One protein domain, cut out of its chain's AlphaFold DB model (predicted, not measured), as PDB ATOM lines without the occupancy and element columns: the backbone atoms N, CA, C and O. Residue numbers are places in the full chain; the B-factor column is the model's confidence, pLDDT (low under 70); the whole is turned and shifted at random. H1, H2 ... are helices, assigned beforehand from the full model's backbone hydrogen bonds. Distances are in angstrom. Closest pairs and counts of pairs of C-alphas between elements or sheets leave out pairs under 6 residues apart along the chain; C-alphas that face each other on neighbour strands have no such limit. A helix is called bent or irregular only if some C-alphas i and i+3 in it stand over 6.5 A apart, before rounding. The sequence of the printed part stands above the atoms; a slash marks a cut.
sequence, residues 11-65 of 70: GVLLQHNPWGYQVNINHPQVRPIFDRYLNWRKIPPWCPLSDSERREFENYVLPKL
ATOM      1  N   GLY A  11     121.808 138.747 121.132       78.50
ATOM      2  CA  GLY A  11     122.476 139.209 119.925       78.50
ATOM      3  C   GLY A  11     122.564 138.124 118.852       78.50
ATOM      4  O   GLY A  11     122.383 136.933 119.106       78.50
ATOM      5  N   VAL A  12     122.873 138.560 117.632       79.75
ATOM      6  CA  VAL A  12     123.183 137.677 116.498       79.75
ATOM      7  C   VAL A  12     124.404 136.805 116.805       79.75
ATOM      8  O   VAL A  12     124.404 135.612 116.509       79.75
ATOM      9  N   LEU A  13     125.433 137.406 117.402       83.88
ATOM     10  CA  LEU A  13     126.655 136.732 117.822       83.88
ATOM     11  C   LEU A  13     126.584 136.420 119.312       83.88
ATOM     12  O   LEU A  13     126.116 137.242 120.103       83.88
ATOM     13  N   LEU A  14     127.077 135.240 119.667       82.25
ATOM     14  CA  LEU A  14     127.214 134.786 121.038       82.25
ATOM     15  C   LEU A  14     128.690 134.909 121.438       82.25
ATOM     16  O   LEU A  14     129.557 134.271 120.843       82.25
ATOM     17  N   GLN A  15     128.981 135.741 122.431       72.38
ATOM     18  CA  GLN A  15     130.310 135.919 123.011       72.38
ATOM     19  C   GLN A  15     130.607 134.880 124.101       72.38
ATOM     20  O   GLN A  15     131.759 134.475 124.253       72.38
ATOM     21  N   HIS A  16     129.591 134.409 124.835       69.38
ATOM     22  CA  HIS A  16     129.775 133.493 125.970       69.38
ATOM     23  C   HIS A  16     128.809 132.309 125.941       69.38
ATOM     24  O   HIS A  16     128.051 132.075 126.885       69.38
ATOM     25  N   ASN A  17     128.847 131.526 124.863       73.56
ATOM     26  CA  ASN A  17     128.020 130.334 124.765       73.56
ATOM     27  C   ASN A  17     128.725 129.076 125.319       73.56
ATOM     28  O   ASN A  17     129.713 128.637 124.725       73.56
ATOM     29  N   PRO A  18     128.197 128.419 126.375       70.12
ATOM     30  CA  PRO A  18     128.761 127.164 126.880       70.12
ATOM     31  C   PRO A  18     128.657 125.999 125.880       70.12
ATOM     32  O   PRO A  18     129.384 125.019 126.010       70.12
ATOM     33  N   TRP A  19     127.785 126.099 124.872       69.69
ATOM     34  CA  TRP A  19     127.583 125.075 123.839       69.69
ATOM     35  C   TRP A  19     128.447 125.285 122.588       69.69
ATOM     36  O   TRP A  19     128.256 124.603 121.584       69.69
ATOM     37  N   GLY A  20     129.377 126.244 122.622       75.56
ATOM     38  CA  GLY A  20     130.373 126.453 121.572       75.56
ATOM     39  C   GLY A  20     129.869 127.141 120.303       75.56
ATOM     40  O   GLY A  20     130.692 127.409 119.432       75.56
ATOM     41  N   TYR A  21     128.572 127.460 120.179       80.81
ATOM     42  CA  TYR A  21     128.093 128.229 119.028       80.81
ATOM     43  C   TYR A  21     128.529 129.685 119.134       80.81
ATOM     44  O   TYR A  21     128.275 130.325 120.154       80.81
ATOM     45  N   GLN A  22     129.078 130.217 118.047       86.25
ATOM     46  CA  GLN A  22     129.416 131.638 117.909       86.25
ATOM     47  C   GLN A  22     128.222 132.486 117.454       86.25
ATOM     48  O   GLN A  22     128.236 133.709 117.571       86.25
ATOM     49  N   VAL A  23     127.178 131.841 116.928       87.56
ATOM     50  CA  VAL A  23     126.007 132.497 116.342       87.56
ATOM     51  C   VAL A  23     124.739 131.982 117.010       87.56
ATOM     52  O   VAL A  23     124.567 130.779 117.221       87.56
ATOM     53  N   ASN A  24     123.818 132.892 117.320       87.94
ATOM     54  CA  ASN A  24     122.528 132.544 117.888       87.94
ATOM     55  C   ASN A  24     121.577 132.020 116.801       87.94
ATOM     56  O   ASN A  24     120.926 132.794 116.100       87.94
ATOM     57  N   ILE A  25     121.450 130.696 116.693       87.31
ATOM     58  CA  ILE A  25     120.556 130.028 115.726       87.31
ATOM     59  C   ILE A  25     119.067 130.344 115.934       87.31
ATOM     60  O   ILE A  25     118.267 130.171 115.015       87.31
ATOM     61  N   ASN A  26     118.688 130.826 117.122       85.62
ATOM     62  CA  ASN A  26     117.316 131.224 117.435       85.62
ATOM     63  C   ASN A  26     117.036 132.695 117.099       85.62
ATOM     64  O   ASN A  26     115.887 133.125 117.175       85.62
ATOM     65  N   HIS A  27     118.053 133.473 116.715       87.69
ATOM     66  CA  HIS A  27     117.859 134.869 116.354       87.69
ATOM     67  C   HIS A  27     117.035 134.983 115.055       87.69
ATOM     68  O   HIS A  27     117.346 134.278 114.091       87.69
ATOM     69  N   PRO A  28     116.041 135.891 114.952       88.81
ATOM     70  CA  PRO A  28     115.156 135.996 113.784       88.81
ATOM     71  C   PRO A  28     115.867 136.178 112.436       88.81
ATOM     72  O   PRO A  28     115.357 135.749 111.408       88.81
ATOM     73  N   GLN A  29     117.052 136.793 112.428       86.81
ATOM     74  CA  GLN A  29     117.860 136.963 111.211       86.81
ATOM     75  C   GLN A  29     118.656 135.704 110.830       86.81
ATOM     76  O   GLN A  29     118.927 135.471 109.656       86.81
ATOM     77  N   VAL A  30     119.034 134.891 111.817       88.75
ATOM     78  CA  VAL A  30     119.854 133.688 111.618       88.75
ATOM     79  C   VAL A  30     118.966 132.479 111.348       88.75
ATOM     80  O   VAL A  30     119.308 131.644 110.511       88.75
ATOM     81  N   ARG A  31     117.807 132.400 112.010       90.75
ATOM     82  CA  ARG A  31     116.910 131.245 111.957       90.75
ATOM     83  C   ARG A  31     116.527 130.826 110.527       90.75
ATOM     84  O   ARG A  31     116.680 129.646 110.225       90.75
ATOM     85  N   PRO A  32     116.160 131.737 109.602       91.75
ATOM     86  CA  PRO A  32     115.867 131.360 108.217       91.75
ATOM     87  C   PRO A  32     117.080 130.776 107.475       91.75
ATOM     88  O   PRO A  32     116.939 129.899 106.623       91.75
ATOM     89  N   ILE A  33     118.288 131.252 107.793       91.81
ATOM     90  CA  ILE A  33     119.541 130.765 107.200       91.81
ATOM     91  C   ILE A  33     119.866 129.371 107.747       91.81
ATOM     92  O   ILE A  33     120.258 128.487 106.987       91.81
ATOM     93  N   PHE A  34     119.659 129.170 109.049       92.00
ATOM     94  CA  PHE A  34     119.833 127.886 109.719       92.00
ATOM     95  C   PHE A  34     118.858 126.827 109.191       92.00
ATOM     96  O   PHE A  34     119.290 125.759 108.766       92.00
ATOM     97  N   ASP A  35     117.565 127.146 109.089       92.69
ATOM     98  CA  ASP A  35     116.560 126.226 108.544       92.69
ATOM     99  C   ASP A  35     116.876 125.853 107.081       92.69
ATOM    100  O   ASP A  35     116.718 124.702 106.664       92.69
ATOM    101  N   ARG A  36     117.390 126.800 106.284       92.94
ATOM    102  CA  ARG A  36     117.869 126.515 104.922       92.94
ATOM    103  C   ARG A  36     119.076 125.573 104.922       92.94
ATOM    104  O   ARG A  36     119.128 124.673 104.082       92.94
ATOM    105  N   TYR A  37     120.029 125.769 105.833       93.25
ATOM    106  CA  TYR A  37     121.202 124.904 105.979       93.25
ATOM    107  C   TYR A  37     120.800 123.464 106.327       93.25
ATOM    108  O   TYR A  37     121.234 122.529 105.652       93.25
ATOM    109  N   LEU A  38     119.892 123.287 107.294       93.19
ATOM    110  CA  LEU A  38     119.355 121.975 107.668       93.19
ATOM    111  C   LEU A  38     118.686 121.273 106.479       93.19
ATOM    112  O   LEU A  38     118.981 120.113 106.188       93.19
ATOM    113  N   ASN A  39     117.856 121.998 105.723       93.94
ATOM    114  CA  ASN A  39     117.204 121.472 104.521       93.94
ATOM    115  C   ASN A  39     118.196 121.064 103.421       93.94
ATOM    116  O   ASN A  39     117.970 120.072 102.716       93.94
ATOM    117  N   TRP A  40     119.287 121.816 103.257       92.56
ATOM    118  CA  TRP A  40     120.340 121.507 102.289       92.56
ATOM    119  C   TRP A  40     121.104 120.238 102.674       92.56
ATOM    120  O   TRP A  40     121.305 119.365 101.830       92.56
ATOM    121  N   ARG A  41     121.446 120.097 103.959       91.75
ATOM    122  CA  ARG A  41     122.157 118.934 104.511       91.75
ATOM    123  C   ARG A  41     121.259 117.728 104.791       91.75
ATOM    124  O   ARG A  41     121.770 116.686 105.182       91.75
ATOM    125  N   LYS A  42     119.945 117.852 104.567       93.94
ATOM    126  CA  LYS A  42     118.935 116.820 104.872       93.94
ATOM    127  C   LYS A  42     118.916 116.424 106.352       93.94
ATOM    128  O   LYS A  42     118.612 115.283 106.688       93.94
ATOM    129  N   ILE A  43     119.205 117.385 107.226       91.69
ATOM    130  CA  ILE A  43     119.195 117.201 108.676       91.69
ATOM    131  C   ILE A  43     117.785 117.522 109.194       91.69
ATOM    132  O   ILE A  43     117.262 118.601 108.899       91.69
ATOM    133  N   PRO A  44     117.142 116.619 109.954       90.88
ATOM    134  CA  PRO A  44     115.858 116.908 110.579       90.88
ATOM    135  C   PRO A  44     115.965 118.063 111.590       90.88
ATOM    136  O   PRO A  44     116.951 118.133 112.318       90.88
ATOM    137  N   PRO A  45     114.940 118.921 111.732       86.06
ATOM    138  CA  PRO A  45     114.998 120.108 112.596       86.06
ATOM    139  C   PRO A  45     115.121 119.804 114.095       86.06
ATOM    140  O   PRO A  45     115.522 120.668 114.866       86.06
ATOM    141  N   TRP A  46     114.762 118.590 114.516       86.00
ATOM    142  CA  TRP A  46     114.918 118.127 115.897       86.00
ATOM    143  C   TRP A  46     116.324 117.585 116.186       86.00
ATOM    144  O   TRP A  46     116.664 117.372 117.349       86.00
ATOM    145  N   CYS A  47     117.125 117.324 115.148       86.00
ATOM    146  CA  CYS A  47     118.445 116.733 115.286       86.00
ATOM    147  C   CYS A  47     119.485 117.839 115.529       86.00
ATOM    148  O   CYS A  47     119.583 118.764 114.715       86.00
ATOM    149  N   PRO A  48     120.261 117.781 116.627       84.44
ATOM    150  CA  PRO A  48     121.347 118.726 116.837       84.44
ATOM    151  C   PRO A  48     122.443 118.527 115.783       84.44
ATOM    152  O   PRO A  48     122.714 117.405 115.359       84.44
ATOM    153  N   LEU A  49     123.104 119.620 115.395       88.25
ATOM    154  CA  LEU A  49     124.283 119.548 114.534       88.25
ATOM    155  C   LEU A  49     125.456 118.896 115.272       88.25
ATOM    156  O   LEU A  49     125.693 119.175 116.451       88.25
ATOM    157  N   SER A  50     126.238 118.098 114.551       89.19
ATOM    158  CA  SER A  50     127.582 117.714 114.991       89.19
ATOM    159  C   SER A  50     128.533 118.918 114.991       89.19
ATOM    160  O   SER A  50     128.295 119.929 114.328       89.19
ATOM    161  N   ASP A  51     129.665 118.817 115.692       87.88
ATOM    162  CA  ASP A  51     130.657 119.901 115.741       87.88
ATOM    163  C   ASP A  51     131.260 120.264 114.375       87.88
ATOM    164  O   ASP A  51     131.706 121.394 114.165       87.88
ATOM    165  N   SER A  52     131.327 119.323 113.430       90.19
ATOM    166  CA  SER A  52     131.754 119.614 112.057       90.19
ATOM    167  C   SER A  52     130.688 120.404 111.300       90.19
ATOM    168  O   SER A  52     131.017 121.419 110.690       90.19
ATOM    169  N   GLU A  53     129.422 119.993 111.378       90.88
ATOM    170  CA  GLU A  53     128.301 120.679 110.722       90.88
ATOM    171  C   GLU A  53     128.063 122.068 111.314       90.88
ATOM    172  O   GLU A  53     127.823 123.023 110.578       90.88
ATOM    173  N   ARG A  54     128.206 122.216 112.637       91.44
ATOM    174  CA  ARG A  54     128.149 123.516 113.308       91.44
ATOM    175  C   ARG A  54     129.219 124.464 112.772       91.44
ATOM    176  O   ARG A  54     128.894 125.588 112.404       91.44
ATOM    177  N   ARG A  55     130.475 124.012 112.678       91.19
ATOM    178  CA  ARG A  55     131.578 124.821 112.126       91.19
ATOM    179  C   ARG A  55     131.361 125.170 110.657       91.19
ATOM    180  O   ARG A  55     131.654 126.285 110.242       91.19
ATOM    181  N   GLU A  56     130.840 124.233 109.867       92.44
ATOM    182  CA  GLU A  56     130.498 124.474 108.462       92.44
ATOM    183  C   GLU A  56     129.415 125.558 108.333       92.44
ATOM    184  O   GLU A  56     129.563 126.496 107.546       92.44
ATOM    185  N   PHE A  57     128.364 125.474 109.153       92.31
ATOM    186  CA  PHE A  57     127.314 126.486 109.225       92.31
ATOM    187  C   PHE A  57     127.855 127.858 109.657       92.31
ATOM    188  O   PHE A  57     127.548 128.864 109.017       92.31
ATOM    189  N   GLU A  58     128.681 127.907 110.704       90.88
ATOM    190  CA  GLU A  58     129.293 129.146 111.202       90.88
ATOM    191  C   GLU A  58     130.145 129.820 110.121       90.88
ATOM    192  O   GLU A  58     129.938 130.996 109.819       90.88
ATOM    193  N   ASN A  59     131.011 129.064 109.442       90.94
ATOM    194  CA  ASN A  59     131.820 129.571 108.329       90.94
ATOM    195  C   ASN A  59     130.967 130.112 107.168       90.94
ATOM    196  O   ASN A  59     131.374 131.042 106.473       90.94
ATOM    197  N   TYR A  60     129.783 129.538 106.946       89.19
ATOM    198  CA  TYR A  60     128.856 129.996 105.914       89.19
ATOM    199  C   TYR A  60     128.108 131.281 106.302       89.19
ATOM    200  O   TYR A  60     127.842 132.128 105.440       89.19
ATOM    201  N   VAL A  61     127.728 131.422 107.575       89.50
ATOM    202  CA  VAL A  61     126.855 132.508 108.042       89.50
ATOM    203  C   VAL A  61     127.633 133.738 108.514       89.50
ATOM    204  O   VAL A  61     127.180 134.850 108.252       89.50
ATOM    205  N   LEU A  62     128.810 133.575 109.129       87.50
ATOM    206  CA  LEU A  62     129.597 134.686 109.682       87.50
ATOM    207  C   LEU A  62     129.902 135.787 108.646       87.50
ATOM    208  O   LEU A  62     129.545 136.935 108.913       87.50
ATOM    209  N   PRO A  63     130.396 135.486 107.426       86.31
ATOM    210  CA  PRO A  63     130.671 136.529 106.432       86.31
ATOM    211  C   PRO A  63     129.411 137.275 105.971       86.31
ATOM    212  O   PRO A  63     129.463 138.445 105.591       86.31
ATOM    213  N   LYS A  64     128.252 136.602 105.987       84.06
ATOM    214  CA  LYS A  64     126.964 137.207 105.606       84.06
ATOM    215  C   LYS A  64     126.475 138.181 106.670       84.06
ATOM    216  O   LYS A  64     125.883 139.197 106.323       84.06
ATOM    217  N   LEU A  65     126.720 137.863 107.936       79.50
ATOM    218  CA  LEU A  65     126.351 138.705 109.068       79.50
ATOM    219  C   LEU A  65     127.273 139.926 109.171       79.50
ATOM    220  O   LEU A  65     126.774 141.031 109.359       79.50
TER     221      LEU A  65
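This is residues 11 to 65 of the 70 residues of an uncharacterized protein of Caproicibacterium amylolyticum (UniProt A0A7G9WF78). A long unnamed stretch, residues 11 to 30, folds back on itself near residues 15 to 20 and then runs over to H1, covering one side of a pair of helices, H1 and H2. The two helices run opposite ways at a slant to each other, and a loop, residues 42 to 50, joins the end of H1 to the beginning of H2. The printed part has 55 residues with two named helices, H1 then H2, and no named strand; the class is all helix, though helices hold 26 of the 55 residues, under half. The whole is compact, with a radius of gyration of the C-alphas of 10.5 A, and rounded, with spans of 28 by 21 by 18 A.

The printed part begins at Gly 11, whose C-alpha stands at (122.476, 139.209, 119.925). H1, residues 31 to 41, begins at C-alpha 31 at (116.910, 131.245, 111.957) and measures 15.3 A from first to last C-alpha. H2, residues 51 to 65, is the longer, at 20.4 A, and ends at C-alpha 65 at (126.351, 138.705, 109.068). H2 is irregular, but only just: C-alphas 60 and 63 are 6.8 A apart.

The link from H1 to H2 is short, with 9 residues. H1 and H2 only just touch, with 3 pairs of C-alphas within 8 A, and H2 does so with residues 57 to 61 alone. Their closest C-alphas, those of Tyr 37 and Phe 57, are 7.1 A apart, and their centres are 11.2 A apart. They stand at a steep tilt of 47 degrees, opposite ways. In H1 every O i to N i+4 pair is within hydrogen-bond range; in H2, 9 of 11 are.

The two C-alphas farthest apart, those of His 16 and Lys 42, are 29.0 A apart. The printed part has no cut. The mean pLDDT of the printed part is 86.7, and residues 16 and 19 are under 70.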